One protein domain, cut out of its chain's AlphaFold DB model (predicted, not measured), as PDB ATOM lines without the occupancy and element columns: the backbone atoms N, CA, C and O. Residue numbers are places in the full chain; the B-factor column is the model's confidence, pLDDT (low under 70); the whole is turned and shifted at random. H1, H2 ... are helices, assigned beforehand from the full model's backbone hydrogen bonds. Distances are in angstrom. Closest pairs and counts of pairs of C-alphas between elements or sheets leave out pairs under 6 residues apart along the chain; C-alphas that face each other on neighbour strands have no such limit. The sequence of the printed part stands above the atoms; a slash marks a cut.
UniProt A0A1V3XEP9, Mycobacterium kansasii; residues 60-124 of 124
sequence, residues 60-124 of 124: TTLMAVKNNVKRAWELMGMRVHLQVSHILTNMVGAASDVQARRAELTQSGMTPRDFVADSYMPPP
ATOM      1  N   THR A  60     -29.641   7.934  48.656       98.44
ATOM      2  CA  THR A  60     -29.277   7.109  49.818       98.44
ATOM      3  C   THR A  60     -28.572   5.818  49.399       98.44
ATOM      4  O   THR A  60     -27.581   5.428  50.017       98.44
ATOM      5  N   THR A  61     -29.021   5.188  48.312       98.38
ATOM      6  CA  THR A  61     -28.404   3.978  47.759       98.38
ATOM      7  C   THR A  61     -27.020   4.281  47.187       98.38
ATOM      8  O   THR A  61     -26.069   3.566  47.502       98.38
ATOM      9  N   LEU A  62     -26.861   5.372  46.424       98.25
ATOM     10  CA  LEU A  62     -25.554   5.803  45.902       98.25
ATOM     11  C   LEU A  62     -24.538   6.031  47.026       98.25
ATOM     12  O   LEU A  62     -23.402   5.553  46.960       98.25
ATOM     13  N   MET A  63     -24.955   6.735  48.078       98.38
ATOM     14  CA  MET A  63     -24.114   7.001  49.243       98.38
ATOM     15  C   MET A  63     -23.724   5.708  49.961       98.38
ATOM     16  O   MET A  63     -22.553   5.536  50.306       98.38
ATOM     17  N   ALA A  64     -24.674   4.790  50.158       98.44
ATOM     18  CA  ALA A  64     -24.419   3.503  50.795       98.44
ATOM     19  C   ALA A  64     -23.411   2.665  49.997       98.44
ATOM     20  O   ALA A  64     -22.426   2.198  50.568       98.44
ATOM     21  N   VAL A  65     -23.595   2.539  48.678       98.19
ATOM     22  CA  VAL A  65     -22.681   1.793  47.797       98.19
ATOM     23  C   VAL A  65     -21.275   2.392  47.840       98.19
ATOM     24  O   VAL A  65     -20.308   1.676  48.107       98.19
ATOM     25  N   LYS A  66     -21.150   3.713  47.656       97.75
ATOM     26  CA  LYS A  66     -19.851   4.401  47.680       97.75
ATOM     27  C   LYS A  66     -19.139   4.229  49.023       97.75
ATOM     28  O   LYS A  66     -17.943   3.935  49.052       97.75
ATOM     29  N   ASN A  67     -19.863   4.378  50.133       98.00
ATOM     30  CA  ASN A  67     -19.300   4.208  51.471       98.00
ATOM     31  C   ASN A  67     -18.902   2.759  51.757       98.00
ATOM     32  O   ASN A  67     -17.861   2.538  52.374       98.00
ATOM     33  N   ASN A  68     -19.686   1.783  51.298       98.19
ATOM     34  CA  ASN A  68     -19.394   0.367  51.503       98.19
ATOM     35  C   ASN A  68     -18.110  -0.058  50.778       98.19
ATOM     36  O   ASN A  68     -17.220  -0.649  51.387       98.19
ATOM     37  N   VAL A  69     -17.960   0.323  49.502       96.56
ATOM     38  CA  VAL A  69     -16.733   0.047  48.731       96.56
ATOM     39  C   VAL A  69     -15.528   0.737  49.371       96.56
ATOM     40  O   VAL A  69     -14.502   0.098  49.600       96.56
ATOM     41  N   LYS A  70     -15.662   2.018  49.741       95.12
ATOM     42  CA  LYS A  70     -14.597   2.751  50.438       95.12
ATOM     43  C   LYS A  70     -14.196   2.051  51.739       95.12
ATOM     44  O   LYS A  70     -13.008   1.896  52.009       95.12
ATOM     45  N   ARG A  71     -15.170   1.587  52.528       97.06
ATOM     46  CA  ARG A  71     -14.907   0.873  53.781       97.06
ATOM     47  C   ARG A  71     -14.144  -0.427  53.541       97.06
ATOM     48  O   ARG A  71     -13.227  -0.706  54.305       97.06
ATOM     49  N   ALA A  72     -14.475  -1.193  52.502       96.31
ATOM     50  CA  ALA A  72     -13.746  -2.417  52.173       96.31
ATOM     51  C   ALA A  72     -12.251  -2.142  51.938       96.31
ATOM     52  O   ALA A  72     -11.402  -2.830  52.498       96.31
ATOM     53  N   TRP A  73     -11.917  -1.081  51.203       95.06
ATOM     54  CA  TRP A  73     -10.522  -0.706  50.951       95.06
ATOM     55  C   TRP A  73      -9.799  -0.235  52.213       95.06
ATOM     56  O   TRP A  73      -8.628  -0.535  52.437       95.06
ATOM     57  N   GLU A  74     -10.497   0.504  53.070       94.62
ATOM     58  CA  GLU A  74      -9.944   0.941  54.349       94.62
ATOM     59  C   GLU A  74      -9.655  -0.238  55.274       94.62
ATOM     60  O   GLU A  74      -8.609  -0.244  55.920       94.62
ATOM     61  N   LEU A  75     -10.538  -1.241  55.287       95.88
ATOM     62  CA  LEU A  75     -10.352  -2.489  56.028       95.88
ATOM     63  C   LEU A  75      -9.195  -3.329  55.478       95.88
ATOM     64  O   LEU A  75      -8.504  -3.974  56.257       95.88
ATOM     65  N   MET A  76      -8.935  -3.275  54.170       94.19
ATOM     66  CA  MET A  76      -7.736  -3.878  53.573       94.19
ATOM     67  C   MET A  76      -6.438  -3.151  53.969       94.19
ATOM     68  O   MET A  76      -5.357  -3.686  53.744       94.19
ATOM     69  N   GLY A  77      -6.518  -1.956  54.569       94.12
ATOM     70  CA  GLY A  77      -5.364  -1.208  55.079       94.12
ATOM     71  C   GLY A  77      -5.053   0.091  54.334       94.12
ATOM     72  O   GLY A  77      -4.075   0.758  54.676       94.12
ATOM     73  N   MET A  78      -5.882   0.505  53.365       94.75
ATOM     74  CA  MET A  78      -5.612   1.681  52.522       94.75
ATOM     75  C   MET A  78      -5.372   2.948  53.323       94.75
ATOM     76  O   MET A  78      -4.413   3.681  53.082       94.75
ATOM     77  N   ARG A  79      -6.206   3.173  54.335       92.12
ATOM     78  CA  ARG A  79      -6.113   4.366  55.168       92.12
ATOM     79  C   ARG A  79      -4.800   4.426  55.945       92.12
ATOM     80  O   ARG A  79      -4.154   5.469  55.948       92.12
ATOM     81  N   VAL A  80      -4.399   3.312  56.556       93.31
ATOM     82  CA  VAL A  80      -3.151   3.216  57.329       93.31
ATOM     83  C   VAL A  80      -1.946   3.405  56.410       93.31
ATOM     84  O   VAL A  80      -1.066   4.208  56.710       93.31
ATOM     85  N   HIS A  81      -1.943   2.742  55.251       93.31
ATOM     86  CA  HIS A  81      -0.896   2.910  54.245       93.31
ATOM     87  C   HIS A  81      -0.730   4.377  53.825       93.31
ATOM     88  O   HIS A  81       0.386   4.890  53.818       93.31
ATOM     89  N   LEU A  82      -1.826   5.078  53.512       90.81
ATOM     90  CA  LEU A  82      -1.770   6.486  53.107       90.81
ATOM     91  C   LEU A  82      -1.215   7.396  54.213       90.81
ATOM     92  O   LEU A  82      -0.431   8.296  53.918       90.81
ATOM     93  N   GLN A  83      -1.575   7.147  55.475       90.12
ATOM     94  CA  GLN A  83      -1.057   7.908  56.617       90.12
ATOM     95  C   GLN A  83       0.456   7.716  56.794       90.12
ATOM     96  O   GLN A  83       1.187   8.687  57.008       90.12
ATOM     97  N   VAL A  84       0.935   6.476  56.662       90.75
ATOM     98  CA  VAL A  84       2.361   6.139  56.784       90.75
ATOM     99  C   VAL A  84       3.159   6.620  55.570       90.75
ATOM    100  O   VAL A  84       4.282   7.095  55.727       90.75
ATOM    101  N   SER A  85       2.582   6.575  54.366       88.19
ATOM    102  CA  SER A  85       3.246   6.981  53.118       88.19
ATOM    103  C   SER A  85       3.800   8.408  53.178       88.19
ATOM    104  O   SER A  85       4.874   8.655  52.633       88.19
ATOM    105  N   HIS A  86       3.127   9.332  53.874       84.81
ATOM    106  CA  HIS A  86       3.615  10.707  54.006       84.81
ATOM    107  C   HIS A  86       4.961  10.788  54.759       84.81
ATOM    108  O   HIS A  86       5.786  11.641  54.441       84.81
ATOM    109  N   ILE A  87       5.208   9.880  55.714       88.75
ATOM    110  CA  ILE A  87       6.459   9.833  56.484       88.75
ATOM    111  C   ILE A  87       7.617   9.521  55.539       88.75
ATOM    112  O   ILE A  87       8.632  10.213  55.555       88.75
ATOM    113  N   LEU A  88       7.436   8.526  54.666       87.19
ATOM    114  CA  LEU A  88       8.426   8.171  53.649       87.19
ATOM    115  C   LEU A  88       8.699   9.354  52.715       87.19
ATOM    116  O   LEU A  88       9.855   9.681  52.474       87.19
ATOM    117  N   THR A  89       7.658  10.045  52.242       87.06
ATOM    118  CA  THR A  89       7.818  11.225  51.378       87.06
ATOM    119  C   THR A  89       8.591  12.354  52.063       87.06
ATOM    120  O   THR A  89       9.462  12.958  51.439       87.06
ATOM    121  N   ASN A  90       8.330  12.611  53.347       88.94
ATOM    122  CA  ASN A  90       9.067  13.613  54.118       88.94
ATOM    123  C   ASN A  90      10.541  13.227  54.301       88.94
ATOM    124  O   ASN A  90      11.417  14.069  54.117       88.94
ATOM    125  N   MET A  91      10.822  11.958  54.613       91.69
ATOM    126  CA  MET A  91      12.195  11.462  54.754       91.69
ATOM    127  C   MET A  91      12.973  11.551  53.438       91.69
ATOM    128  O   MET A  91      14.082  12.075  53.426       91.69
ATOM    129  N   VAL A  92      12.371  11.120  52.325       90.12
ATOM    130  CA  VAL A  92      12.951  11.252  50.977       90.12
ATOM    131  C   VAL A  92      13.213  12.719  50.650       90.12
ATOM    132  O   VAL A  92      14.259  13.066  50.117       90.12
ATOM    133  N   GLY A  93      12.292  13.609  51.023       88.88
ATOM    134  CA  GLY A  93      12.470  15.044  50.858       88.88
ATOM    135  C   GLY A  93      13.677  15.605  51.611       88.88
ATOM    136  O   GLY A  93      14.243  16.577  51.135       88.88
ATOM    137  N   ALA A  94      14.088  15.023  52.736       90.69
ATOM    138  CA  ALA A  94      15.251  15.464  53.510       90.69
ATOM    139  C   ALA A  94      16.560  14.747  53.129       90.69
ATOM    140  O   ALA A  94      17.627  15.144  53.597       90.69
ATOM    141  N   ALA A  95      16.494  13.698  52.306       94.62
ATOM    142  CA  ALA A  95      17.654  12.902  51.930       94.62
ATOM    143  C   ALA A  95      18.649  13.718  51.083       94.62
ATOM    144  O   ALA A  95      18.261  14.502  50.211       94.62
ATOM    145  N   SER A  96      19.946  13.565  51.362       94.31
ATOM    146  CA  SER A  96      21.006  14.391  50.770       94.31
ATOM    147  C   SER A  96      21.165  14.181  49.264       94.31
ATOM    148  O   SER A  96      21.411  15.140  48.539       94.31
ATOM    149  N   ASP A  97      20.981  12.954  48.786       93.69
ATOM    150  CA  ASP A  97      20.987  12.584  47.370       93.69
ATOM    151  C   ASP A  97      19.831  13.242  46.600       93.69
ATOM    152  O   ASP A  97      20.035  13.838  45.540       93.69
ATOM    153  N   VAL A  98      18.625  13.223  47.168       91.31
ATOM    154  CA  VAL A  98      17.444  13.885  46.598       91.31
ATOM    155  C   VAL A  98      17.637  15.398  46.563       91.31
ATOM    156  O   VAL A  98      17.275  16.046  45.579       91.31
ATOM    157  N   GLN A  99      18.220  15.976  47.614       92.56
ATOM    158  CA  GLN A  99      18.518  17.408  47.674       92.56
ATOM    159  C   GLN A  99      19.576  17.824  46.648       92.56
ATOM    160  O   GLN A  99      19.383  18.820  45.950       92.56
ATOM    161  N   ALA A 100      20.641  17.034  46.487       92.69
ATOM    162  CA  ALA A 100      21.647  17.259  45.455       92.69
ATOM    163  C   ALA A 100      21.024  17.225  44.049       92.69
ATOM    164  O   ALA A 100      21.168  18.183  43.290       92.69
ATOM    165  N   ARG A 101      20.219  16.195  43.740       90.62
ATOM    166  CA  ARG A 101      19.531  16.093  42.443       90.62
ATOM    167  C   ARG A 101      18.562  17.254  42.197       90.62
ATOM    168  O   ARG A 101      18.456  17.747  41.078       90.62
ATOM    169  N   ARG A 102      17.854  17.733  43.222       90.12
ATOM    170  CA  ARG A 102      16.984  18.919  43.101       90.12
ATOM    171  C   ARG A 102      17.769  20.193  42.791       90.12
ATOM    172  O   ARG A 102      17.303  21.002  41.986       90.12
ATOM    173  N   ALA A 103      18.936  20.374  43.404       91.88
ATOM    174  CA  ALA A 103      19.809  21.507  43.116       91.88
ATOM    175  C   ALA A 103      20.317  21.468  41.664       91.88
ATOM    176  O   ALA A 103      20.238  22.485  40.980       91.88
ATOM    177  N   GLU A 104      20.738  20.298  41.170       91.56
ATOM    178  CA  GLU A 104      21.145  20.087  39.768       91.56
ATOM    179  C   GLU A 104      20.025  20.456  38.782       91.56
ATOM    180  O   GLU A 104      20.245  21.198  37.822       91.56
ATOM    181  N   LEU A 105      18.797  19.997  39.040       91.69
ATOM    182  CA  LEU A 105      17.632  20.320  38.207       91.69
ATOM    183  C   LEU A 105      17.310  21.820  38.218       91.69
ATOM    184  O   LEU A 105      17.016  22.407  37.181       91.69
ATOM    185  N   THR A 106      17.412  22.461  39.384       91.00
ATOM    186  CA  THR A 106      17.162  23.905  39.519       91.00
ATOM    187  C   THR A 106      18.211  24.727  38.767       91.00
ATOM    188  O   THR A 106      17.868  25.720  38.132       91.00
ATOM    189  N   GLN A 107      19.481  24.316  38.815       91.81
ATOM    190  CA  GLN A 107      20.581  24.998  38.126       91.81
ATOM    191  C   GLN A 107      20.536  24.804  36.606       91.81
ATOM    192  O   GLN A 107      20.803  25.742  35.863       91.81
ATOM    193  N   SER A 108      20.194  23.598  36.148       90.25
ATOM    194  CA  SER A 108      20.088  23.272  34.719       90.25
ATOM    195  C   SER A 108      18.814  23.812  34.065       90.25
ATOM    196  O   SER A 108      18.762  23.946  32.845       90.25
ATOM    197  N   GLY A 109      17.773  24.103  34.855       91.31
ATOM    198  CA  GLY A 109      16.452  24.479  34.348       91.31
ATOM    199  C   GLY A 109      15.703  23.327  33.666       91.31
ATOM    200  O   GLY A 109      14.662  23.559  33.052       91.31
ATOM    201  N   MET A 110      16.216  22.096  33.757       88.88
ATOM    202  CA  MET A 110      15.630  20.911  33.133       88.88
ATOM    203  C   MET A 110      14.521  20.317  33.997       88.88
ATOM    204  O   MET A 110      14.541  20.390  35.229       88.88
ATOM    205  N   THR A 111      13.562  19.650  33.355       88.75
ATOM    206  CA  THR A 111      12.616  18.815  34.095       88.75
ATOM    207  C   THR A 111      13.285  17.498  34.518       88.75
ATOM    208  O   THR A 111      14.235  17.050  33.869       88.75
ATOM    209  N   PRO A 112      12.780  16.810  35.563       86.12
ATOM    210  CA  PRO A 112      13.290  15.492  35.942       86.12
ATOM    211  C   PRO A 112      13.285  14.474  34.792       86.12
ATOM    212  O   PRO A 112      14.167  13.625  34.719       86.12
ATOM    213  N   ARG A 113      12.293  14.559  33.895       84.69
ATOM    214  CA  ARG A 113      12.156  13.641  32.762       84.69
ATOM    215  C   ARG A 113      13.236  13.885  31.710       84.69
ATOM    216  O   ARG A 113      13.832  12.923  31.235       84.69
ATOM    217  N   ASP A 114      13.504  15.149  31.396       86.62
ATOM    218  CA  ASP A 114      14.531  15.524  30.418       86.62
ATOM    219  C   ASP A 114      15.926  15.173  30.936       86.62
ATOM    220  O   ASP A 114      16.740  14.624  30.202       86.62
ATOM    221  N   PHE A 115      16.174  15.407  32.230       86.12
ATOM    222  CA  PHE A 115      17.438  15.051  32.872       86.12
ATOM    223  C   PHE A 115      17.735  13.552  32.762       86.12
ATOM    224  O   PHE A 115      18.856  13.163  32.440       86.12
ATOM    225  N   VAL A 116      16.747  12.689  33.028       84.31
ATOM    226  CA  VAL A 116      16.923  11.231  32.913       84.31
ATOM    227  C   VAL A 116      17.169  10.823  31.461       84.31
ATOM    228  O   VAL A 116      18.028   9.985  31.220       84.31
ATOM    229  N   ALA A 117      16.460  11.418  30.501       82.88
ATOM    230  CA  ALA A 117      16.650  11.114  29.084       82.88
ATOM    231  C   ALA A 117      18.050  11.499  28.570       82.88
ATOM    232  O   ALA A 117      18.613  10.764  27.767       82.88
ATOM    233  N   ASP A 118      18.608  12.613  29.048       83.38
ATOM    234  CA  ASP A 118      19.948  13.089  28.676       83.38
ATOM    235  C   ASP A 118      21.072  12.276  29.346       83.38
ATOM    236  O   ASP A 118      22.087  11.959  28.731       83.38
ATOM    237  N   SER A 119      20.877  11.888  30.610       79.88
ATOM    238  CA  SER A 119      21.889  11.171  31.402       79.88
ATOM    239  C   SER A 119      21.883   9.648  31.223       79.88
ATOM    240  O   SER A 119      22.860   8.985  31.580       79.88
ATOM    241  N   TYR A 120      20.804   9.069  30.692       80.81
ATOM    242  CA  TYR A 120      20.678   7.626  30.507       80.81
ATOM    243  C   TYR A 120      21.264   7.165  29.168       80.81
ATOM    244  O   TYR A 120      20.731   7.461  28.100       80.81
ATOM    245  N   MET A 121      22.320   6.351  29.230       72.50
ATOM    246  CA  MET A 121      22.822   5.589  28.087       72.50
ATOM    247  C   MET A 121      22.333   4.134  28.208       72.50
ATOM    248  O   MET A 121      22.669   3.479  29.201       72.50
ATOM    249  N   PRO A 122      21.535   3.611  27.258       74.31
ATOM    250  CA  PRO A 122      21.054   2.237  27.334       74.31
ATOM    251  C   PRO A 122      22.222   1.241  27.249       74.31
ATOM    252  O   PRO A 122      23.216   1.521  26.572       74.31
ATOM    253  N   PRO A 123      22.128   0.084  27.934       70.94
ATOM    254  CA  PRO A 123      23.119  -0.976  27.793       70.94
ATOM    255  C   PRO A 123      23.176  -1.481  26.335       70.94
ATOM    256  O   PRO A 123      22.163  -1.387  25.634       70.94
ATOM    257  N   PRO A 124      24.343  -1.982  25.880       66.81
ATOM    258  CA  PRO A 124      24.539  -2.473  24.515       66.81
ATOM    259  C   PRO A 124      23.697  -3.712  24.186       66.81
ATOM    260  O   PRO A 124      23.399  -4.502  25.113       66.81
TER     261      PRO A 124
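AT A GLANCE: This is residues 60 to 124 of the 124 residues of a protein of Mycobacterium kansasii (UniProt A0A1V3XEP9). Four helices follow one another end to end in an open, drawn-out chain with no packed core: H1 and H2 make a long arm, H3 and then H4 turn off at its far end, and residues 119 to 124 stick out. The printed part has 65 residues, with named helices H1, H2, H3 and H4 in that order and no named strand: all helix. It is extended, with a radius of gyration of the C-alphas of 20.2 A and spans of 54 by 29 by 26 A.

IN THESE COORDINATES: H1, residues 60 to 75, begins at C-alpha 60 (-29.277, 7.109, 49.818) and is 22.1 A long. H2, residues 78 to 94, measures 25.0 A. H3, residues 96 to 108, measures 18.4 A. H4, residues 112 to 119, measures 10.6 A and ends at C-alpha 119 (21.889, 11.171, 31.402).

HOW THE PARTS SIT: H1 and H2 are close but not clearly touching, closest at the C-alphas of Glu 74 and Val 80, 7.8 A, at a steep tilt of 57 degrees. H2 and H3 are likewise close but not clearly touching, closest at the C-alphas of Val 92 and Val 98, 6.8 A. H3 and H4 are also close but not clearly touching, about perpendicular at 86 degrees, with C-alphas 105 and 112 closest at 6.9 A. H1, H3 and H4 have every O i to N i+4 pair within hydrogen-bond range; H2 has 10 of 13.

THE WHOLE: The C-alphas farthest apart, Thr 60 and Pro 124, are 60.2 A apart. The printed part has no cut, its three links between helices are tight, and residue 124 is under 70 in pLDDT.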